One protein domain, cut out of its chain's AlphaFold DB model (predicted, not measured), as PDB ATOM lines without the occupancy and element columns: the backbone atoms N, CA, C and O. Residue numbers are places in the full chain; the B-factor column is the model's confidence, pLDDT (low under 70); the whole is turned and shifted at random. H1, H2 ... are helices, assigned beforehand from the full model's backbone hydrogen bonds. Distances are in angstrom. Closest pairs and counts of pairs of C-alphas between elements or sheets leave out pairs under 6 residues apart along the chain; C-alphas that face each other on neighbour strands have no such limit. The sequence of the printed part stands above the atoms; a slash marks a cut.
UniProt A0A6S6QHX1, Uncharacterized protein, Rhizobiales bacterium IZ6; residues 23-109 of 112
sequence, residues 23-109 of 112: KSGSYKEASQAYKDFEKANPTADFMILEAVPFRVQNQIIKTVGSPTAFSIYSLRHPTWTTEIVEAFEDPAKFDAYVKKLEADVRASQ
ATOM      1  N   LYS A  23     205.380 189.347 313.543       96.25
ATOM      2  CA  LYS A  23     204.159 188.544 313.346       96.25
ATOM      3  C   LYS A  23     204.435 187.041 313.291       96.25
ATOM      4  O   LYS A  23     203.581 186.267 313.715       96.25
ATOM      5  N   SER A  24     205.593 186.631 312.776       96.00
ATOM      6  CA  SER A  24     206.006 185.225 312.732       96.00
ATOM      7  C   SER A  24     206.637 184.727 314.036       96.00
ATOM      8  O   SER A  24     207.008 183.559 314.108       96.00
ATOM      9  N   GLY A  25     206.776 185.580 315.058       95.50
ATOM     10  CA  GLY A  25     207.471 185.233 316.302       95.50
ATOM     11  C   GLY A  25     208.993 185.125 316.149       95.50
ATOM     12  O   GLY A  25     209.668 184.613 317.037       95.50
ATOM     13  N   SER A  26     209.545 185.606 315.033       97.50
ATOM     14  CA  SER A  26     210.978 185.609 314.722       97.50
ATOM     15  C   SER A  26     211.661 186.812 315.384       97.50
ATOM     16  O   SER A  26     212.148 187.729 314.717       97.50
ATOM     17  N   TYR A  27     211.606 186.873 316.718       97.56
ATOM     18  CA  TYR A  27     212.036 188.046 317.486       97.56
ATOM     19  C   TYR A  27     213.546 188.265 317.397       97.56
ATOM     20  O   TYR A  27     213.996 189.378 317.124       97.56
ATOM     21  N   LYS A  28     214.339 187.199 317.526       97.56
ATOM     22  CA  LYS A  28     215.797 187.281 317.380       97.56
ATOM     23  C   LYS A  28     216.187 187.845 316.009       97.56
ATOM     24  O   LYS A  28     217.035 188.730 315.915       97.56
ATOM     25  N   GLU A  29     215.529 187.382 314.951       97.75
ATOM     26  CA  GLU A  29     215.739 187.846 313.581       97.75
ATOM     27  C   GLU A  29     215.274 189.293 313.383       97.75
ATOM     28  O   GLU A  29     215.920 190.035 312.646       97.75
ATOM     29  N   ALA A  30     214.193 189.722 314.041       97.19
ATOM     30  CA  ALA A  30     213.720 191.108 314.011       97.19
ATOM     31  C   ALA A  30     214.764 192.092 314.563       97.19
ATOM     32  O   ALA A  30     215.073 193.083 313.902       97.19
ATOM     33  N   SER A  31     215.337 191.792 315.731       97.12
ATOM     34  CA  SER A  31     216.396 192.608 316.342       97.12
ATOM     35  C   SER A  31     217.690 192.573 315.517       97.12
ATOM     36  O   SER A  31     218.288 193.617 315.253       97.12
ATOM     37  N   GLN A  32     218.091 191.401 315.008       97.44
ATOM     38  CA  GLN A  32     219.268 191.312 314.137       97.44
ATOM     39  C   GLN A  32     219.085 192.122 312.845       97.44
ATOM     40  O   GLN A  32     219.983 192.857 312.440       97.44
ATOM     41  N   ALA A  33     217.906 192.044 312.222       95.44
ATOM     42  CA  ALA A  33     217.609 192.807 311.017       95.44
ATOM     43  C   ALA A  33     217.672 194.321 311.266       95.44
ATOM     44  O   ALA A  33     218.057 195.058 310.360       95.44
ATOM     45  N   TYR A  34     217.311 194.777 312.471       94.31
ATOM     46  CA  TYR A  34     217.441 196.181 312.853       94.31
ATOM     47  C   TYR A  34     218.903 196.608 312.950       94.31
ATOM     48  O   TYR A  34     219.264 197.610 312.345       94.31
ATOM     49  N   LYS A  35     219.764 195.813 313.596       93.25
ATOM     50  CA  LYS A  35     221.212 196.088 313.641       93.25
ATOM     51  C   LYS A  35     221.830 196.212 312.253       93.25
ATOM     52  O   LYS A  35     222.627 197.111 311.991       93.25
ATOM     53  N   ASP A  36     221.446 195.311 311.353       93.38
ATOM     54  CA  ASP A  36     221.928 195.342 309.974       93.38
ATOM     55  C   ASP A  36     221.422 196.597 309.238       93.38
ATOM     56  O   ASP A  36     222.164 197.214 308.470       93.38
ATOM     57  N   PHE A  37     220.172 196.997 309.493       91.94
ATOM     58  CA  PHE A  37     219.567 198.198 308.923       91.94
ATOM     59  C   PHE A  37     220.216 199.483 309.442       91.94
ATOM     60  O   PHE A  37     220.555 200.338 308.627       91.94
ATOM     61  N   GLU A  38     220.416 199.605 310.751       90.62
ATOM     62  CA  GLU A  38     221.044 200.751 311.419       90.62
ATOM     63  C   GLU A  38     222.473 200.961 310.910       90.62
ATOM     64  O   GLU A  38     222.834 202.060 310.490       90.62
ATOM     65  N   LYS A  39     223.259 199.881 310.809       89.94
ATOM     66  CA  LYS A  39     224.609 199.924 310.229       89.94
ATOM     67  C   LYS A  39     224.613 200.435 308.785       89.94
ATOM     68  O   LYS A  39     225.558 201.108 308.376       89.94
ATOM     69  N   ALA A  40     223.587 200.095 308.006       89.25
ATOM     70  CA  ALA A  40     223.441 200.542 306.625       89.25
ATOM     71  C   ALA A  40     222.800 201.940 306.498       89.25
ATOM     72  O   ALA A  40     222.965 202.584 305.463       89.25
ATOM     73  N   ASN A  41     222.073 202.410 307.520       86.00
ATOM     74  CA  ASN A  41     221.269 203.636 307.496       86.00
ATOM     75  C   ASN A  41     221.322 204.375 308.856       86.00
ATOM     76  O   ASN A  41     220.301 204.447 309.545       86.00
ATOM     77  N   PRO A  42     222.463 204.980 309.242       76.00
ATOM     78  CA  PRO A  42     222.681 205.502 310.600       76.00
ATOM     79  C   PRO A  42     221.759 206.650 311.042       76.00
ATOM     80  O   PRO A  42     221.779 207.035 312.201       76.00
ATOM     81  N   THR A  43     220.995 207.250 310.127       75.94
ATOM     82  CA  THR A  43     220.110 208.399 310.391       75.94
ATOM     83  C   THR A  43     218.621 208.037 310.380       75.94
ATOM     84  O   THR A  43     217.771 208.924 310.453       75.94
ATOM     85  N   ALA A  44     218.288 206.752 310.220       71.69
ATOM     86  CA  ALA A  44     216.918 206.264 310.040       71.69
ATOM     87  C   ALA A  44     216.408 205.403 311.215       71.69
ATOM     88  O   ALA A  44     215.396 204.718 311.072       71.69
ATOM     89  N   ASP A  45     217.103 205.429 312.348       71.44
ATOM     90  CA  ASP A  45     216.937 204.578 313.534       71.44
ATOM     91  C   ASP A  45     215.695 204.918 314.379       71.44
ATOM     92  O   ASP A  45     214.888 204.035 314.686       71.44
ATOM     93  N   PHE A  46     215.484 206.200 314.686       72.56
ATOM     94  CA  PHE A  46     214.500 206.656 315.672       72.56
ATOM     95  C   PHE A  46     213.071 206.184 315.361       72.56
ATOM     96  O   PHE A  46     212.371 205.658 316.222       72.56
ATOM     97  N   MET A  47     212.645 206.290 314.097       79.50
ATOM     98  CA  MET A  47     211.299 205.868 313.683       79.50
ATOM     99  C   MET A  47     211.067 204.356 313.807       79.50
ATOM    100  O   MET A  47     209.919 203.916 313.886       79.50
ATOM    101  N   ILE A  48     212.132 203.551 313.784       88.00
ATOM    102  CA  ILE A  48     212.024 202.098 313.879       88.00
ATOM    103  C   ILE A  48     211.814 201.672 315.328       88.00
ATOM    104  O   ILE A  48     210.898 200.889 315.588       88.00
ATOM    105  N   LEU A  49     212.619 202.204 316.250       91.00
ATOM    106  CA  LEU A  49     212.547 201.873 317.676       91.00
ATOM    107  C   LEU A  49     211.177 202.225 318.269       91.00
ATOM    108  O   LEU A  49     210.554 201.380 318.912       91.00
ATOM    109  N   GLU A  50     210.643 203.402 317.936       89.88
ATOM    110  CA  GLU A  50     209.306 203.854 318.358       89.88
ATOM    111  C   GLU A  50     208.176 202.909 317.904       89.88
ATOM    112  O   GLU A  50     207.134 202.784 318.551       89.88
ATOM    113  N   ALA A  51     208.368 202.188 316.794       93.06
ATOM    114  CA  ALA A  51     207.363 201.267 316.274       93.06
ATOM    115  C   ALA A  51     207.377 199.888 316.961       93.06
ATOM    116  O   ALA A  51     206.399 199.137 316.827       93.06
ATOM    117  N   VAL A  52     208.456 199.518 317.662       95.81
ATOM    118  CA  VAL A  52     208.638 198.175 318.244       95.81
ATOM    119  C   VAL A  52     207.575 197.852 319.302       95.81
ATOM    120  O   VAL A  52     206.910 196.820 319.136       95.81
ATOM    121  N   PRO A  53     207.324 198.696 320.328       96.94
ATOM    122  CA  PRO A  53     206.366 198.361 321.381       96.94
ATOM    123  C   PRO A  53     204.965 198.094 320.828       96.94
ATOM    124  O   PRO A  53     204.356 197.067 321.130       96.94
ATOM    125  N   PHE A  54     204.478 198.959 319.933       96.12
ATOM    126  CA  PHE A  54     203.157 198.807 319.320       96.12
ATOM    127  C   PHE A  54     203.035 197.518 318.496       96.12
ATOM    128  O   PHE A  54     202.014 196.824 318.546       96.12
ATOM    129  N   ARG A  55     204.073 197.162 317.730       96.88
ATOM    130  CA  ARG A  55     204.079 195.933 316.919       96.88
ATOM    131  C   ARG A  55     204.060 194.687 317.792       96.88
ATOM    132  O   ARG A  55     203.291 193.770 317.496       96.88
ATOM    133  N   VAL A  56     204.847 194.666 318.867       97.94
ATOM    134  CA  VAL A  56     204.864 193.540 319.807       97.94
ATOM    135  C   VAL A  56     203.544 193.445 320.562       97.94
ATOM    136  O   VAL A  56     202.961 192.366 320.585       97.94
ATOM    137  N   GLN A  57     203.006 194.549 321.084       97.75
ATOM    138  CA  GLN A  57     201.691 194.565 321.733       97.75
ATOM    139  C   GLN A  57     200.616 193.946 320.838       97.75
ATOM    140  O   GLN A  57     199.891 193.048 321.267       97.75
ATOM    141  N   ASN A  58     200.525 194.387 319.581       97.25
ATOM    142  CA  ASN A  58     199.544 193.848 318.644       97.25
ATOM    143  C   ASN A  58     199.722 192.348 318.413       97.25
ATOM    144  O   ASN A  58     198.730 191.630 318.292       97.25
ATOM    145  N   GLN A  59     200.967 191.873 318.339       97.69
ATOM    146  CA  GLN A  59     201.234 190.450 318.198       97.69
ATOM    147  C   GLN A  59     200.823 189.675 319.451       97.69
ATOM    148  O   GLN A  59     200.129 188.673 319.339       97.69
ATOM    149  N   ILE A  60     201.177 190.154 320.640       97.44
ATOM    150  CA  ILE A  60     200.860 189.483 321.904       97.44
ATOM    151  C   ILE A  60     199.352 189.434 322.133       97.44
ATOM    152  O   ILE A  60     198.822 188.385 322.487       97.44
ATOM    153  N   ILE A  61     198.633 190.528 321.865       97.12
ATOM    154  CA  ILE A  61     197.167 190.554 321.944       97.12
ATOM    155  C   ILE A  61     196.557 189.503 321.009       97.12
ATOM    156  O   ILE A  61     195.632 188.800 321.415       97.12
ATOM    157  N   LYS A  62     197.086 189.357 319.786       96.69
ATOM    158  CA  LYS A  62     196.642 188.321 318.840       96.69
ATOM    159  C   LYS A  62     196.958 186.908 319.331       96.69
ATOM    160  O   LYS A  62     196.087 186.051 319.250       96.69
ATOM    161  N   THR A  63     198.160 186.676 319.851       95.62
ATOM    162  CA  THR A  63     198.606 185.358 320.330       95.62
ATOM    163  C   THR A  63     197.860 184.913 321.589       95.62
ATOM    164  O   THR A  63     197.477 183.750 321.708       95.62
ATOM    165  N   VAL A  64     197.644 185.823 322.540       95.38
ATOM    166  CA  VAL A  64     196.966 185.532 323.813       95.38
ATOM    167  C   VAL A  64     195.443 185.564 323.666       95.38
ATOM    168  O   VAL A  64     194.737 184.906 324.429       95.38
ATOM    169  N   GLY A  65     194.919 186.329 322.705       95.12
ATOM    170  CA  GLY A  65     193.482 186.462 322.456       95.12
ATOM    171  C   GLY A  65     192.739 187.310 323.493       95.12
ATOM    172  O   GLY A  65     191.515 187.253 323.564       95.12
ATOM    173  N   SER A  66     193.452 188.089 324.315       94.38
ATOM    174  CA  SER A  66     192.850 188.922 325.363       94.38
ATOM    175  C   SER A  66     193.510 190.302 325.437       94.38
ATOM    176  O   SER A  66     194.534 190.462 326.110       94.38
ATOM    177  N   PRO A  67     192.920 191.327 324.791       95.62
ATOM    178  CA  PRO A  67     193.352 192.714 324.952       95.62
ATOM    179  C   PRO A  67     193.321 193.159 326.419       95.62
ATOM    180  O   PRO A  67     194.244 193.821 326.881       95.62
ATOM    181  N   THR A  68     192.305 192.733 327.178       96.62
ATOM    182  CA  THR A  68     192.155 193.055 328.605       96.62
ATOM    183  C   THR A  68     193.321 192.535 329.445       96.62
ATOM    184  O   THR A  68     193.800 193.254 330.319       96.62
ATOM    185  N   ALA A  69     193.810 191.320 329.179       96.69
ATOM    186  CA  ALA A  69     194.963 190.776 329.895       96.69
ATOM    187  C   ALA A  69     196.230 191.604 329.634       96.69
ATOM    188  O   ALA A  69     196.978 191.896 330.567       96.69
ATOM    189  N   PHE A  70     196.426 192.056 328.389       97.50
ATOM    190  CA  PHE A  70     197.520 192.968 328.055       97.50
ATOM    191  C   PHE A  70     197.361 194.319 328.762       97.50
ATOM    192  O   PHE A  70     198.327 194.830 329.320       97.50
ATOM    193  N   SER A  71     196.150 194.886 328.807       97.00
ATOM    194  CA  SER A  71     195.888 196.131 329.541       97.00
ATOM    195  C   SER A  71     196.237 195.999 331.027       97.00
ATOM    196  O   SER A  71     196.947 196.851 331.558       97.00
ATOM    197  N   ILE A  72     195.817 194.914 331.688       96.62
ATOM    198  CA  ILE A  72     196.149 194.644 333.098       96.62
ATOM    199  C   ILE A  72     197.663 194.542 333.292       96.62
ATOM    200  O   ILE A  72     198.194 195.152 334.220       96.62
ATOM    201  N   TYR A  73     198.352 193.808 332.417       97.44
ATOM    202  CA  TYR A  73     199.810 193.729 332.429       97.44
ATOM    203  C   TYR A  73     200.436 195.125 332.300       97.44
ATOM    204  O   TYR A  73     201.196 195.538 333.170       97.44
ATOM    205  N   SER A  74     200.055 195.903 331.284       97.12
ATOM    206  CA  SER A  74     200.645 197.224 331.026       97.12
ATOM    207  C   SER A  74     200.459 198.211 332.185       97.12
ATOM    208  O   SER A  74     201.355 198.999 332.464       97.12
ATOM    209  N   LEU A  75     199.339 198.126 332.914       96.75
ATOM    210  CA  LEU A  75     199.089 198.941 334.106       96.75
ATOM    211  C   LEU A  75     200.000 198.563 335.284       96.75
ATOM    212  O   LEU A  75     200.315 199.412 336.113       96.75
ATOM    213  N   ARG A  76     200.412 197.294 335.376       96.62
ATOM    214  CA  ARG A  76     201.323 196.790 336.418       96.62
ATOM    215  C   ARG A  76     202.797 196.954 336.053       96.62
ATOM    216  O   ARG A  76     203.639 196.960 336.944       96.62
ATOM    217  N   HIS A  77     203.092 197.094 334.765       97.44
ATOM    218  CA  HIS A  77     204.439 197.192 334.213       97.44
ATOM    219  C   HIS A  77     204.572 198.465 333.363       97.44
ATOM    220  O   HIS A  77     204.767 198.365 332.157       97.44
ATOM    221  N   PRO A  78     204.457 199.675 333.942       97.06
ATOM    222  CA  PRO A  78     204.381 200.923 333.173       97.06
ATOM    223  C   PRO A  78     205.630 201.219 332.326       97.06
ATOM    224  O   PRO A  78     205.555 201.991 331.378       97.06
ATOM    225  N   THR A  79     206.767 200.598 332.643       96.88
ATOM    226  CA  THR A  79     208.055 200.744 331.948       96.88
ATOM    227  C   THR A  79     208.266 199.736 330.817       96.88
ATOM    228  O   THR A  79     209.296 199.794 330.144       96.88
ATOM    229  N   TRP A  80     207.304 198.841 330.553       97.56
ATOM    230  CA  TRP A  80     207.478 197.735 329.603       97.56
ATOM    231  C   TRP A  80     207.870 198.194 328.188       97.56
ATOM    232  O   TRP A  80     208.551 197.456 327.475       97.56
ATOM    233  N   THR A  81     207.432 199.389 327.771       97.25
ATOM    234  CA  THR A  81     207.748 199.980 326.460       97.25
ATOM    235  C   THR A  81     209.204 200.419 326.355       97.25
ATOM    236  O   THR A  81     209.790 200.306 325.286       97.25
ATOM    237  N   THR A  82     209.795 200.905 327.444       96.44
ATOM    238  CA  THR A  82     211.217 201.264 327.484       96.44
ATOM    239  C   THR A  82     212.061 199.998 327.545       96.44
ATOM    240  O   THR A  82     212.959 199.812 326.733       96.44
ATOM    241  N   GLU A  83     211.689 199.066 328.425       97.69
ATOM    242  CA  GLU A  83     212.388 197.789 328.605       97.69
ATOM    243  C   GLU A  83     212.425 196.954 327.316       97.69
ATOM    244  O   GLU A  83     213.436 196.324 327.010       97.69
ATOM    245  N   ILE A  84     211.345 196.960 326.525       97.56
ATOM    246  CA  ILE A  84     211.323 196.226 325.256       97.56
ATOM    247  C   ILE A  84     212.205 196.869 324.183       97.56
ATOM    248  O   ILE A  84     212.775 196.144 323.369       97.56
ATOM    249  N   VAL A  85     212.323 198.200 324.173       96.31
ATOM    250  CA  VAL A  85     213.210 198.925 323.250       96.31
ATOM    251  C   VAL A  85     214.666 198.669 323.625       96.31
ATOM    252  O   VAL A  85     215.448 198.293 322.759       96.31
ATOM    253  N   GLU A  86     215.011 198.739 324.912       95.94
ATOM    254  CA  GLU A  86     216.346 198.374 325.406       95.94
ATOM    255  C   GLU A  86     216.688 196.913 325.083       95.94
ATOM    256  O   GLU A  86     217.793 196.593 324.641       95.94
ATOM    257  N   ALA A  87     215.729 195.999 325.260       97.31
ATOM    258  CA  ALA A  87     215.918 194.602 324.894       97.31
ATOM    259  C   ALA A  87     216.113 194.428 323.381       97.31
ATOM    260  O   ALA A  87     216.874 193.550 322.980       97.31
ATOM    261  N   PHE A  88     215.465 195.248 322.546       96.81
ATOM    262  CA  PHE A  88     215.533 195.176 321.082       96.81
ATOM    263  C   PHE A  88     216.937 195.425 320.519       96.81
ATOM    264  O   PHE A  88     217.258 194.919 319.442       96.81
ATOM    265  N   GLU A  89     217.809 196.110 321.255       92.62
ATOM    266  CA  GLU A  89     219.215 196.303 320.881       92.62
ATOM    267  C   GLU A  89     220.060 195.021 320.988       92.62
ATOM    268  O   GLU A  89     221.192 194.963 320.501       92.62
ATOM    269  N   ASP A  90     219.544 193.953 321.597       96.25
ATOM    270  CA  ASP A  90     220.219 192.662 321.709       96.25
ATOM    271  C   ASP A  90     219.284 191.530 321.250       96.25
ATOM    272  O   ASP A  90     218.275 191.256 321.903       96.25
ATOM    273  N   PRO A  91     219.625 190.800 320.169       97.50
ATOM    274  CA  PRO A  91     218.753 189.759 319.632       97.50
ATOM    275  C   PRO A  91     218.344 188.676 320.631       97.50
ATOM    276  O   PRO A  91     217.222 188.170 320.566       97.50
ATOM    277  N   ALA A  92     219.238 188.296 321.547       97.31
ATOM    278  CA  ALA A  92     218.939 187.282 322.548       97.31
ATOM    279  C   ALA A  92     218.059 187.849 323.667       97.31
ATOM    280  O   ALA A  92     217.115 187.181 324.096       97.31
ATOM    281  N   LYS A  93     218.328 189.083 324.116       97.88
ATOM    282  CA  LYS A  93     217.500 189.732 325.144       97.88
ATOM    283  C   LYS A  93     216.102 190.031 324.630       97.88
ATOM    284  O   LYS A  93     215.149 189.793 325.363       97.88
ATOM    285  N   PHE A  94     215.963 190.488 323.388       98.38
ATOM    286  CA  PHE A  94     214.661 190.766 322.796       98.38
ATOM    287  C   PHE A  94     213.791 189.512 322.719       98.38
ATOM    288  O   PHE A  94     212.656 189.519 323.190       98.38
ATOM    289  N   ASP A  95     214.334 188.409 322.197       98.25
ATOM    290  CA  ASP A  95     213.613 187.134 322.131       98.25
ATOM    291  C   ASP A  95     213.177 186.644 323.522       98.25
ATOM    292  O   ASP A  95     212.014 186.289 323.725       98.25
ATOM    293  N   ALA A  96     214.084 186.690 324.502       98.19
ATOM    294  CA  ALA A  96     213.776 186.310 325.877       98.19
ATOM    295  C   ALA A  96     212.713 187.224 326.510       98.19
ATOM    296  O   ALA A  96     211.786 186.738 327.164       98.19
ATOM    297  N   TYR A  97     212.821 188.536 326.296       98.38
ATOM    298  CA  TYR A  97     211.896 189.522 326.842       98.38
ATOM    299  C   TYR A  97     210.490 189.344 326.270       98.38
ATOM    300  O   TYR A  97     209.533 189.285 327.038       98.38
ATOM    301  N   VAL A  98     210.342 189.192 324.949       98.12
ATOM    302  CA  VAL A  98     209.015 189.033 324.333       98.12
ATOM    303  C   VAL A  98     208.343 187.736 324.788       98.12
ATOM    304  O   VAL A  98     207.151 187.744 325.093       98.12
ATOM    305  N   LYS A  99     209.099 186.638 324.926       97.50
ATOM    306  CA  LYS A  99     208.579 185.372 325.473       97.50
ATOM    307  C   LYS A  99     208.117 185.510 326.922       97.50
ATOM    308  O   LYS A  99     207.048 185.010 327.273       97.50
ATOM    309  N   LYS A 100     208.901 186.199 327.757       97.75
ATOM    310  CA  LYS A 100     208.522 186.500 329.144       97.75
ATOM    311  C   LYS A 100     207.259 187.359 329.187       97.75
ATOM    312  O   LYS A 100     206.314 187.008 329.882       97.75
ATOM    313  N   LEU A 101     207.220 188.433 328.403       97.69
ATOM    314  CA  LEU A 101     206.073 189.330 328.314       97.69
ATOM    315  C   LEU A 101     204.811 188.571 327.886       97.69
ATOM    316  O   LEU A 101     203.758 188.764 328.484       97.69
ATOM    317  N   GLU A 102     204.896 187.668 326.903       97.62
ATOM    318  CA  GLU A 102     203.757 186.828 326.519       97.62
ATOM    319  C   GLU A 102     203.250 185.981 327.695       97.62
ATOM    320  O   GLU A 102     202.042 185.933 327.949       97.62
ATOM    321  N   ALA A 103     204.158 185.328 328.423       97.56
ATOM    322  CA  ALA A 103     203.813 184.513 329.584       97.56
ATOM    323  C   ALA A 103     203.167 185.350 330.703       97.56
ATOM    324  O   ALA A 103     202.125 184.961 331.237       97.56
ATOM    325  N   ASP A 104     203.721 186.525 331.000       97.50
ATOM    326  CA  ASP A 104     203.206 187.448 332.016       97.50
ATOM    327  C   ASP A 104     201.817 187.996 331.633       97.50
ATOM    328  O   ASP A 104     200.917 188.104 332.474       97.50
ATOM    329  N   VAL A 105     201.594 188.281 330.345       97.50
ATOM    330  CA  VAL A 105     200.278 188.687 329.826       97.50
ATOM    331  C   VAL A 105     199.271 187.541 329.940       97.50
ATOM    332  O   VAL A 105     198.145 187.772 330.385       97.50
ATOM    333  N   ARG A 106     199.650 186.295 329.617       96.38
ATOM    334  CA  ARG A 106     198.782 185.119 329.833       96.38
ATOM    335  C   ARG A 106     198.418 184.954 331.312       96.38
ATOM    336  O   ARG A 106     197.260 184.682 331.621       96.38
ATOM    337  N   ALA A 107     199.368 185.173 332.221       95.75
ATOM    338  CA  ALA A 107     199.142 185.109 333.667       95.75
ATOM    339  C   ALA A 107     198.277 186.265 334.210       95.75
ATOM    340  O   ALA A 107     197.691 186.148 335.286       95.75
ATOM    341  N   SER A 108     198.165 187.365 333.462       93.69
ATOM    342  CA  SER A 108     197.373 188.549 333.822       93.69
ATOM    343  C   SER A 108     195.894 188.450 333.428       93.69
ATOM    344  O   SER A 108     195.150 189.420 333.592       93.69
ATOM    345  N   GLN A 109     195.441 187.302 332.912       87.12
ATOM    346  CA  GLN A 109     194.029 187.093 332.602       87.12
ATOM    347  C   GLN A 109     193.155 187.232 333.863       87.12
ATOM    348  O   GLN A 109     193.530 186.737 334.932       87.12
TER     349      GLN A 109
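What this domain is: This is residues 23 to 109 of the 112 residues of an uncharacterized protein of Rhizobiales bacterium IZ6 (UniProt A0A6S6QHX1). The longest helix, H6, and H5 fold back on each other as a helical hairpin; H3 crosses over this pair, and H4 stands across one end of H6. At the other end of H6, H1 packs on it with residues 27 to 32 alone and reaches outward, so that residues 39 to 44 stick out before the chain returns through short H2 to H3. The printed part has 87 residues, with six named helices in the order H1 to H6 and no named strand; its class is all helix. The whole is compact by its radius of gyration of the C-alphas, 13.1 A, yet elongated in outline, spanning 41 by 22 by 18 A.

Where its parts are: H6 takes residues 91 to 107 and is 24.6 A from first to last C-alpha, from C-alpha 91 at (218.753, 189.759, 319.632) to C-alpha 107 at (199.142, 185.109, 333.667). H5, residues 80 to 88, measures 12.0 A, and H4, residues 67 to 76, 14.5 A. H3, residues 51 to 64, measures 20.3 A, and H2, residues 46 to 49, 5.5 A. H1, residues 27 to 40, measures 20.1 A and begins at C-alpha 27 at (212.036, 188.046, 317.486).

How they stand to each other: H6 is the hub, touching H1, H3, H4 and H5. H5 and H6 form a hairpin at a shallow tilt of 30 degrees, opposite ways, with the closest C-alphas, those of Ala 87 and Phe 94, 4.5 A apart. H3 touches H6 at a steep tilt of 44 degrees, the same way, closest at the C-alphas of Ile 60 and Glu 102, 6.1 A. H3 also touches H5, about perpendicular at 73 degrees, closest at the C-alphas of Pro 53 and Thr 81, 5.5 A. H4 touches H6 at 73 degrees, only just about perpendicular, closest at the C-alphas of Phe 70 and Val 105, 5.4 A. H4 touches H3 too, closest at the C-alphas of Ile 61 and Pro 67, 5.3 A. H1 touches H6 at a steep tilt of 39 degrees, opposite ways, closest at the C-alphas of Lys 28 and Pro 91, 4.5 A. H2 is close to but not clearly touching H5, with the C-alphas of Leu 49 and Val 85 6.3 A apart. H1 and H3 are apart. In H1, H3, H4, H5 and H6 every O i to N i+4 pair is within hydrogen-bond range; H2 is too short for such a pair.

The domain as a whole: The C-alphas farthest apart, those of Ala 40 and Gln 109, are 41.5 A apart. The printed part has no cut, and the five links between the helices are tight. Mean pLDDT of the printed part is 94.4 and that of H2 is 83; no printed residue is under 70.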